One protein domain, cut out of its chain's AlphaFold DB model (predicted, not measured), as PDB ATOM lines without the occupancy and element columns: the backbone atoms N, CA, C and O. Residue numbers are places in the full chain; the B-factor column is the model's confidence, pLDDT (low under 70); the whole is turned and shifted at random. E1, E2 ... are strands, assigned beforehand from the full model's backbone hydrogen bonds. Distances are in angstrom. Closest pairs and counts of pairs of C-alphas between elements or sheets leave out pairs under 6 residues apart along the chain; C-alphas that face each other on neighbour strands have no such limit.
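Overview. This is residues 11 to 70 of the 103 residues of an uncharacterized protein of Rhizopus stolonifer (UniProt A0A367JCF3). What shape is this? A long, twisted two-stranded ribbon, E2 and E3, makes a rod, with short E1 beside E2 and a loop, residues 20 to 35, at one end. What builds it? The printed part has 60 residues, under half in named elements: all strand, E1, E2, E3 in chain and sheet order, a meander, each strand the antiparallel neighbour of the one before. How spread out? It is loose, radius of gyration of the C-alphas 14.0 A, spanning 44 by 19 by 16 A.

Along the chain. Where is E1? Residues 17 to 19, from C-alpha 17 at (272.728, 153.334, 223.206). And the others? E2, residues 36 to 47, is 33.4 A long; E3, residues 50 to 62, is 32.7 A, bends by 71 degrees at residue 59 and ends at C-alpha (266.267, 144.020, 217.268).

Arrangement. How do E1 and E2 pair? This hairpin is antiparallel at 158 degrees, N 18 and O 40 within hydrogen-bond range at 2.9 A. And E2 with E3? This hairpin is antiparallel at 167 degrees, N 41 and O 57 within range at 2.8 A.

Size, cuts and confidence. Which link is long? E1 to E2, 16 residues. Where is confidence low? Residues 11 to 14 are under 70; the printed part has no cut.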
ATOM      1  N   VAL A  11     291.663 155.505 220.975       62.94
ATOM      2  CA  VAL A  11     290.616 155.134 221.936       62.94
ATOM      3  C   VAL A  11     289.264 155.267 221.242       62.94
ATOM      4  O   VAL A  11     288.838 156.365 220.889       62.94
ATOM      5  N   SER A  12     288.577 154.143 221.038       59.44
ATOM      6  CA  SER A  12     287.161 154.151 220.659       59.44
ATOM      7  C   SER A  12     286.336 154.173 221.939       59.44
ATOM      8  O   SER A  12     286.419 153.243 222.742       59.44
ATOM      9  N   THR A  13     285.561 155.232 222.163       64.19
ATOM     10  CA  THR A  13     284.634 155.253 223.296       64.19
ATOM     11  C   THR A  13     283.444 154.342 222.977       64.19
ATOM     12  O   THR A  13     282.874 154.431 221.882       64.19
ATOM     13  N   PRO A  14     283.056 153.428 223.889       64.56
ATOM     14  CA  PRO A  14     281.901 152.572 223.671       64.56
ATOM     15  C   PRO A  14     280.667 153.453 223.487       64.56
ATOM     16  O   PRO A  14     280.299 154.241 224.356       64.56
ATOM     17  N   GLY A  15     280.068 153.350 222.304       71.44
ATOM     18  CA  GLY A  15     278.967 154.213 221.917       71.44
ATOM     19  C   GLY A  15     277.756 154.068 222.835       71.44
ATOM     20  O   GLY A  15     277.340 152.949 223.146       71.44
ATOM     21  N   LYS A  16     277.163 155.193 223.247       83.94
ATOM     22  CA  LYS A  16     275.959 155.196 224.081       83.94
ATOM     23  C   LYS A  16     274.767 154.731 223.251       83.94
ATOM     24  O   LYS A  16     274.573 155.167 222.115       83.94
ATOM     25  N   ARG A  17     273.970 153.824 223.813       86.75
ATOM     26  CA  ARG A  17     272.728 153.334 223.206       86.75
ATOM     27  C   ARG A  17     271.576 153.628 224.147       86.75
ATOM     28  O   ARG A  17     271.636 153.256 225.312       86.75
ATOM     29  N   ILE A  18     270.560 154.310 223.642       89.00
ATOM     30  CA  ILE A  18     269.412 154.770 224.423       89.00
ATOM     31  C   ILE A  18     268.151 154.282 223.715       89.00
ATOM     32  O   ILE A  18     267.992 154.548 222.523       89.00
ATOM     33  N   SER A  19     267.278 153.574 224.434       90.50
ATOM     34  CA  SER A  19     265.929 153.285 223.933       90.50
ATOM     35  C   SER A  19     265.101 154.557 224.002       90.50
ATOM     36  O   SER A  19     265.008 155.168 225.065       90.50
ATOM     37  N   LEU A  20     264.547 154.972 222.867       90.44
ATOM     38  CA  LEU A  20     263.694 156.157 222.781       90.44
ATOM     39  C   LEU A  20     262.230 155.838 223.085       90.44
ATOM     40  O   LEU A  20     261.462 156.740 223.402       90.44
ATOM     41  N   GLU A  21     261.857 154.562 223.035       89.75
ATOM     42  CA  GLU A  21     260.501 154.098 223.298       89.75
ATOM     43  C   GLU A  21     260.464 153.014 224.378       89.75
ATOM     44  O   GLU A  21     261.435 152.282 224.607       89.75
ATOM     45  N   LYS A  22     259.313 152.933 225.055       81.75
ATOM     46  CA  LYS A  22     258.984 151.850 225.993       81.75
ATOM     47  C   LYS A  22     258.324 150.667 225.282       81.75
ATOM     48  O   LYS A  22     258.448 149.539 225.753       81.75
ATOM     49  N   ALA A  23     257.634 150.922 224.169       84.06
ATOM     50  CA  ALA A  23     257.042 149.879 223.346       84.06
ATOM     51  C   ALA A  23     258.137 148.976 222.755       84.06
ATOM     52  O   ALA A  23     259.284 149.385 222.575       84.06
ATOM     53  N   SER A  24     257.799 147.713 222.523       86.81
ATOM     54  CA  SER A  24     258.659 146.756 221.832       86.81
ATOM     55  C   SER A  24     257.844 146.076 220.755       86.81
ATOM     56  O   SER A  24     256.738 145.607 221.011       86.81
ATOM     57  N   HIS A  25     258.417 145.996 219.564       89.75
ATOM     58  CA  HIS A  25     257.756 145.460 218.389       89.75
ATOM     59  C   HIS A  25     258.274 144.055 218.063       89.75
ATOM     60  O   HIS A  25     259.405 143.689 218.437       89.75
ATOM     61  N   PRO A  26     257.484 143.258 217.326       91.00
ATOM     62  CA  PRO A  26     257.986 142.027 216.755       91.00
ATOM     63  C   PRO A  26     259.179 142.314 215.838       91.00
ATOM     64  O   PRO A  26     259.310 143.404 215.275       91.00
ATOM     65  N   CYS A  27     260.080 141.344 215.684       91.69
ATOM     66  CA  CYS A  27     261.144 141.435 214.687       91.69
ATOM     67  C   CYS A  27     260.734 140.745 213.383       91.69
ATOM     68  O   CYS A  27     260.433 139.550 213.423       91.69
ATOM     69  N   PRO A  28     260.855 141.403 212.215       89.88
ATOM     70  CA  PRO A  28     260.518 140.778 210.937       89.88
ATOM     71  C   PRO A  28     261.477 139.632 210.578       89.88
ATOM     72  O   PRO A  28     261.104 138.701 209.871       89.88
ATOM     73  N   LYS A  29     262.715 139.666 211.096       90.88
ATOM     74  CA  LYS A  29     263.759 138.684 210.778       90.88
ATOM     75  C   LYS A  29     263.726 137.449 211.678       90.88
ATOM     76  O   LYS A  29     263.863 136.337 211.186       90.88
ATOM     77  N   CYS A  30     263.591 137.628 212.994       91.38
ATOM     78  CA  CYS A  30     263.655 136.520 213.960       91.38
ATOM     79  C   CYS A  30     262.325 136.224 214.665       91.38
ATOM     80  O   CYS A  30     262.310 135.389 215.564       91.38
ATOM     81  N   ARG A  31     261.239 136.923 214.299       89.25
ATOM     82  CA  ARG A  31     259.857 136.726 214.781       89.25
ATOM     83  C   ARG A  31     259.660 136.794 216.301       89.25
ATOM     84  O   ARG A  31     258.607 136.426 216.808       89.25
ATOM     85  N   HIS A  32     260.644 137.300 217.038       91.25
ATOM     86  CA  HIS A  32     260.512 137.526 218.474       91.25
ATOM     87  C   HIS A  32     259.541 138.680 218.720       91.25
ATOM     88  O   HIS A  32     259.796 139.783 218.236       91.25
ATOM     89  N   GLN A  33     258.472 138.420 219.481       85.38
ATOM     90  CA  GLN A  33     257.286 139.282 219.598       85.38
ATOM     91  C   GLN A  33     257.525 140.647 220.271       85.38
ATOM     92  O   GLN A  33     256.743 141.563 220.061       85.38
ATOM     93  N   ALA A  34     258.620 140.816 221.011       86.81
ATOM     94  CA  ALA A  34     258.976 142.071 221.672       86.81
ATOM     95  C   ALA A  34     260.501 142.226 221.690       86.81
ATOM     96  O   ALA A  34     261.171 141.931 222.677       86.81
ATOM     97  N   SER A  35     261.082 142.577 220.546       90.81
ATOM     98  CA  SER A  35     262.544 142.651 220.422       90.81
ATOM     99  C   SER A  35     263.054 143.840 219.631       90.81
ATOM    100  O   SER A  35     264.222 144.185 219.795       90.81
ATOM    101  N   VAL A  36     262.225 144.446 218.781       92.56
ATOM    102  CA  VAL A  36     262.571 145.644 218.019       92.56
ATOM    103  C   VAL A  36     262.189 146.876 218.822       92.56
ATOM    104  O   VAL A  36     261.049 146.974 219.266       92.56
ATOM    105  N   GLN A  37     263.139 147.793 218.990       93.94
ATOM    106  CA  GLN A  37     262.907 149.089 219.625       93.94
ATOM    107  C   GLN A  37     263.630 150.206 218.875       93.94
ATOM    108  O   GLN A  37     264.680 149.967 218.269       93.94
ATOM    109  N   LEU A  38     263.106 151.424 218.948       94.38
ATOM    110  CA  LEU A  38     263.748 152.628 218.441       94.38
ATOM    111  C   LEU A  38     264.943 153.004 219.324       94.38
ATOM    112  O   LEU A  38     264.795 153.461 220.458       94.38
ATOM    113  N   ILE A  39     266.153 152.818 218.794       92.62
ATOM    114  CA  ILE A  39     267.401 153.076 219.511       92.62
ATOM    115  C   ILE A  39     268.106 154.297 218.925       92.62
ATOM    116  O   ILE A  39     268.449 154.336 217.741       92.62
ATOM    117  N   ARG A  40     268.441 155.252 219.794       91.88
ATOM    118  CA  ARG A  40     269.469 156.262 219.530       91.88
ATOM    119  C   ARG A  40     270.833 155.673 219.854       91.88
ATOM    120  O   ARG A  40     271.083 155.230 220.973       91.88
ATOM    121  N   SER A  41     271.719 155.676 218.869       89.62
ATOM    122  CA  SER A  41     273.110 155.251 218.999       89.62
ATOM    123  C   SER A  41     274.048 156.422 218.744       89.62
ATOM    124  O   SER A  41     273.917 157.111 217.735       89.62
ATOM    125  N   GLU A  42     274.992 156.631 219.653       88.94
ATOM    126  CA  GLU A  42     276.013 157.674 219.577       88.94
ATOM    127  C   GLU A  42     277.384 157.019 219.502       88.94
ATOM    128  O   GLU A  42     277.669 156.101 220.266       88.94
ATOM    129  N   ARG A  43     278.237 157.462 218.583       85.56
ATOM    130  CA  ARG A  43     279.619 156.992 218.452       85.56
ATOM    131  C   ARG A  43     280.544 158.181 218.300       85.56
ATOM    132  O   ARG A  43     280.326 159.010 217.422       85.56
ATOM    133  N   GLN A  44     281.587 158.224 219.118       84.19
ATOM    134  CA  GLN A  44     282.623 159.243 219.040       84.19
ATOM    135  C   GLN A  44     283.974 158.592 218.756       84.19
ATOM    136  O   GLN A  44     284.309 157.547 219.312       84.19
ATOM    137  N   TRP A  45     284.741 159.219 217.871       82.00
ATOM    138  CA  TRP A  45     286.109 158.832 217.555       82.00
ATOM    139  C   TRP A  45     287.048 159.912 218.063       82.00
ATOM    140  O   TRP A  45     286.973 161.061 217.620       82.00
ATOM    141  N   ILE A  46     287.927 159.535 218.989       81.88
ATOM    142  CA  ILE A  46     288.908 160.432 219.590       81.88
ATOM    143  C   ILE A  46     290.297 159.932 219.198       81.88
ATOM    144  O   ILE A  46     290.653 158.784 219.458       81.88
ATOM    145  N   VAL A  47     291.084 160.800 218.567       82.69
ATOM    146  CA  VAL A  47     292.477 160.523 218.196       82.69
ATOM    147  C   VAL A  47     293.313 161.724 218.626       82.69
ATOM    148  O   VAL A  47     292.922 162.862 218.384       82.69
ATOM    149  N   PHE A  48     294.443 161.492 219.298       82.50
ATOM    150  CA  PHE A  48     295.299 162.557 219.851       82.50
ATOM    151  C   PHE A  48     294.545 163.570 220.725       82.50
ATOM    152  O   PHE A  48     294.729 164.777 220.591       82.50
ATOM    153  N   ASN A  49     293.651 163.085 221.594       77.31
ATOM    154  CA  ASN A  49     292.775 163.919 222.430       77.31
ATOM    155  C   ASN A  49     291.878 164.890 221.639       77.31
ATOM    156  O   ASN A  49     291.252 165.772 222.221       77.31
ATOM    157  N   LYS A  50     291.772 164.712 220.319       78.19
ATOM    158  CA  LYS A  50     290.901 165.484 219.445       78.19
ATOM    159  C   LYS A  50     289.743 164.604 218.992       78.19
ATOM    160  O   LYS A  50     289.943 163.506 218.474       78.19
ATOM    161  N   CYS A  51     288.517 165.082 219.193       81.31
ATOM    162  CA  CYS A  51     287.336 164.445 218.620       81.31
ATOM    163  C   CYS A  51     287.363 164.661 217.103       81.31
ATOM    164  O   CYS A  51     287.339 165.800 216.639       81.31
ATOM    165  N   ILE A  52     287.462 163.574 216.342       85.38
ATOM    166  CA  ILE A  52     287.523 163.619 214.874       85.38
ATOM    167  C   ILE A  52     286.144 163.378 214.269       85.38
ATOM    168  O   ILE A  52     285.823 163.909 213.210       85.38
ATOM    169  N   SER A  53     285.310 162.579 214.929       81.75
ATOM    170  CA  SER A  53     283.984 162.264 214.419       81.75
ATOM    171  C   SER A  53     283.014 162.015 215.557       81.75
ATOM    172  O   SER A  53     283.323 161.304 216.512       81.75
ATOM    173  N   ASN A  54     281.820 162.578 215.413       84.75
ATOM    174  CA  ASN A  54     280.661 162.255 216.220       84.75
ATOM    175  C   ASN A  54     279.550 161.805 215.267       84.75
ATOM    176  O   ASN A  54     279.168 162.540 214.360       84.75
ATOM    177  N   SER A  55     279.062 160.582 215.447       85.88
ATOM    178  CA  SER A  55     277.966 160.024 214.669       85.88
ATOM    179  C   SER A  55     276.824 159.656 215.599       85.88
ATOM    180  O   SER A  55     276.952 158.771 216.445       85.88
ATOM    181  N   MET A  56     275.693 160.322 215.402       88.81
ATOM    182  CA  MET A  56     274.430 159.991 216.041       88.81
ATOM    183  C   MET A  56     273.500 159.386 214.993       88.81
ATOM    184  O   MET A  56     273.349 159.936 213.904       88.81
ATOM    185  N   ARG A  57     272.888 158.244 215.307       91.19
ATOM    186  CA  ARG A  57     271.890 157.598 214.446       91.19
ATOM    187  C   ARG A  57     270.736 157.071 215.273       91.19
ATOM    188  O   ARG A  57     270.968 156.386 216.273       91.19
ATOM    189  N   VAL A  58     269.521 157.352 214.821       93.75
ATOM    190  CA  VAL A  58     268.271 156.843 215.387       93.75
ATOM    191  C   VAL A  58     267.706 155.825 214.408       93.75
ATOM    192  O   VAL A  58     267.604 156.119 213.223       93.75
ATOM    193  N   ARG A  59     267.436 154.609 214.879       94.19
ATOM    194  CA  ARG A  59     266.893 153.528 214.049       94.19
ATOM    195  C   ARG A  59     266.297 152.430 214.906       94.19
ATOM    196  O   ARG A  59     266.727 152.227 216.044       94.19
ATOM    197  N   TYR A  60     265.370 151.682 214.337       93.50
ATOM    198  CA  TYR A  60     264.860 150.472 214.954       93.50
ATOM    199  C   TYR A  60     265.943 149.405 214.982       93.50
ATOM    200  O   TYR A  60     266.655 149.202 213.997       93.50
ATOM    201  N   GLU A  61     266.091 148.723 216.114       93.56
ATOM    202  CA  GLU A  61     267.032 147.624 216.273       93.56
ATOM    203  C   GLU A  61     266.417 146.462 217.052       93.56
ATOM    204  O   GLU A  61     265.816 146.652 218.105       93.56
ATOM    205  N   CYS A  62     266.623 145.239 216.556       93.12
ATOM    206  CA  CYS A  62     266.267 144.020 217.268       93.12
ATOM    207  C   CYS A  62     267.350 143.631 218.286       93.12
ATOM    208  O   CYS A  62     268.493 143.358 217.910       93.12
ATOM    209  N   SER A  63     266.976 143.490 219.557       91.94
ATOM    210  CA  SER A  63     267.865 143.048 220.640       91.94
ATOM    211  C   SER A  63     268.358 141.601 220.495       91.94
ATOM    212  O   SER A  63     269.406 141.253 221.037       91.94
ATOM    213  N   LYS A  64     267.638 140.757 219.743       93.31
ATOM    214  CA  LYS A  64     267.946 139.326 219.575       93.31
ATOM    215  C   LYS A  64     268.828 139.038 218.362       93.31
ATOM    216  O   LYS A  64     269.853 138.382 218.493       93.31
ATOM    217  N   CYS A  65     268.455 139.535 217.181       92.31
ATOM    218  CA  CYS A  65     269.152 139.217 215.925       92.31
ATOM    219  C   CYS A  65     269.937 140.392 215.327       92.31
ATOM    220  O   CYS A  65     270.498 140.260 214.240       92.31
ATOM    221  N   ARG A  66     269.965 141.546 216.015       92.19
ATOM    222  CA  ARG A  66     270.645 142.779 215.579       92.19
ATOM    223  C   ARG A  66     270.197 143.298 214.210       92.19
ATOM    224  O   ARG A  66     270.945 144.036 213.572       92.19
ATOM    225  N   TRP A  67     269.000 142.923 213.757       92.88
ATOM    226  CA  TRP A  67     268.352 143.562 212.612       92.88
ATOM    227  C   TRP A  67     268.171 145.053 212.890       92.88
ATOM    228  O   TRP A  67     267.907 145.418 214.035       92.88
ATOM    229  N   LYS A  68     268.350 145.897 211.870       93.00
ATOM    230  CA  LYS A  68     268.280 147.355 211.993       93.00
ATOM    231  C   LYS A  68     267.584 147.949 210.780       93.00
ATOM    232  O   LYS A  68     267.892 147.515 209.673       93.00
ATOM    233  N   ASN A  69     266.733 148.948 210.985       92.38
ATOM    234  CA  ASN A  69     266.099 149.703 209.906       92.38
ATOM    235  C   ASN A  69     265.758 151.123 210.352       92.38
ATOM    236  O   ASN A  69     265.543 151.352 211.541       92.38
ATOM    237  N   GLU A  70     265.735 152.069 209.418       90.56
ATOM    238  CA  GLU A  70     265.396 153.467 209.722       90.56
ATOM    239  C   GLU A  70     263.916 153.607 210.087       90.56
ATOM    240  O   GLU A  70     263.578 154.302 211.042       90.56
TER     241      GLU A  70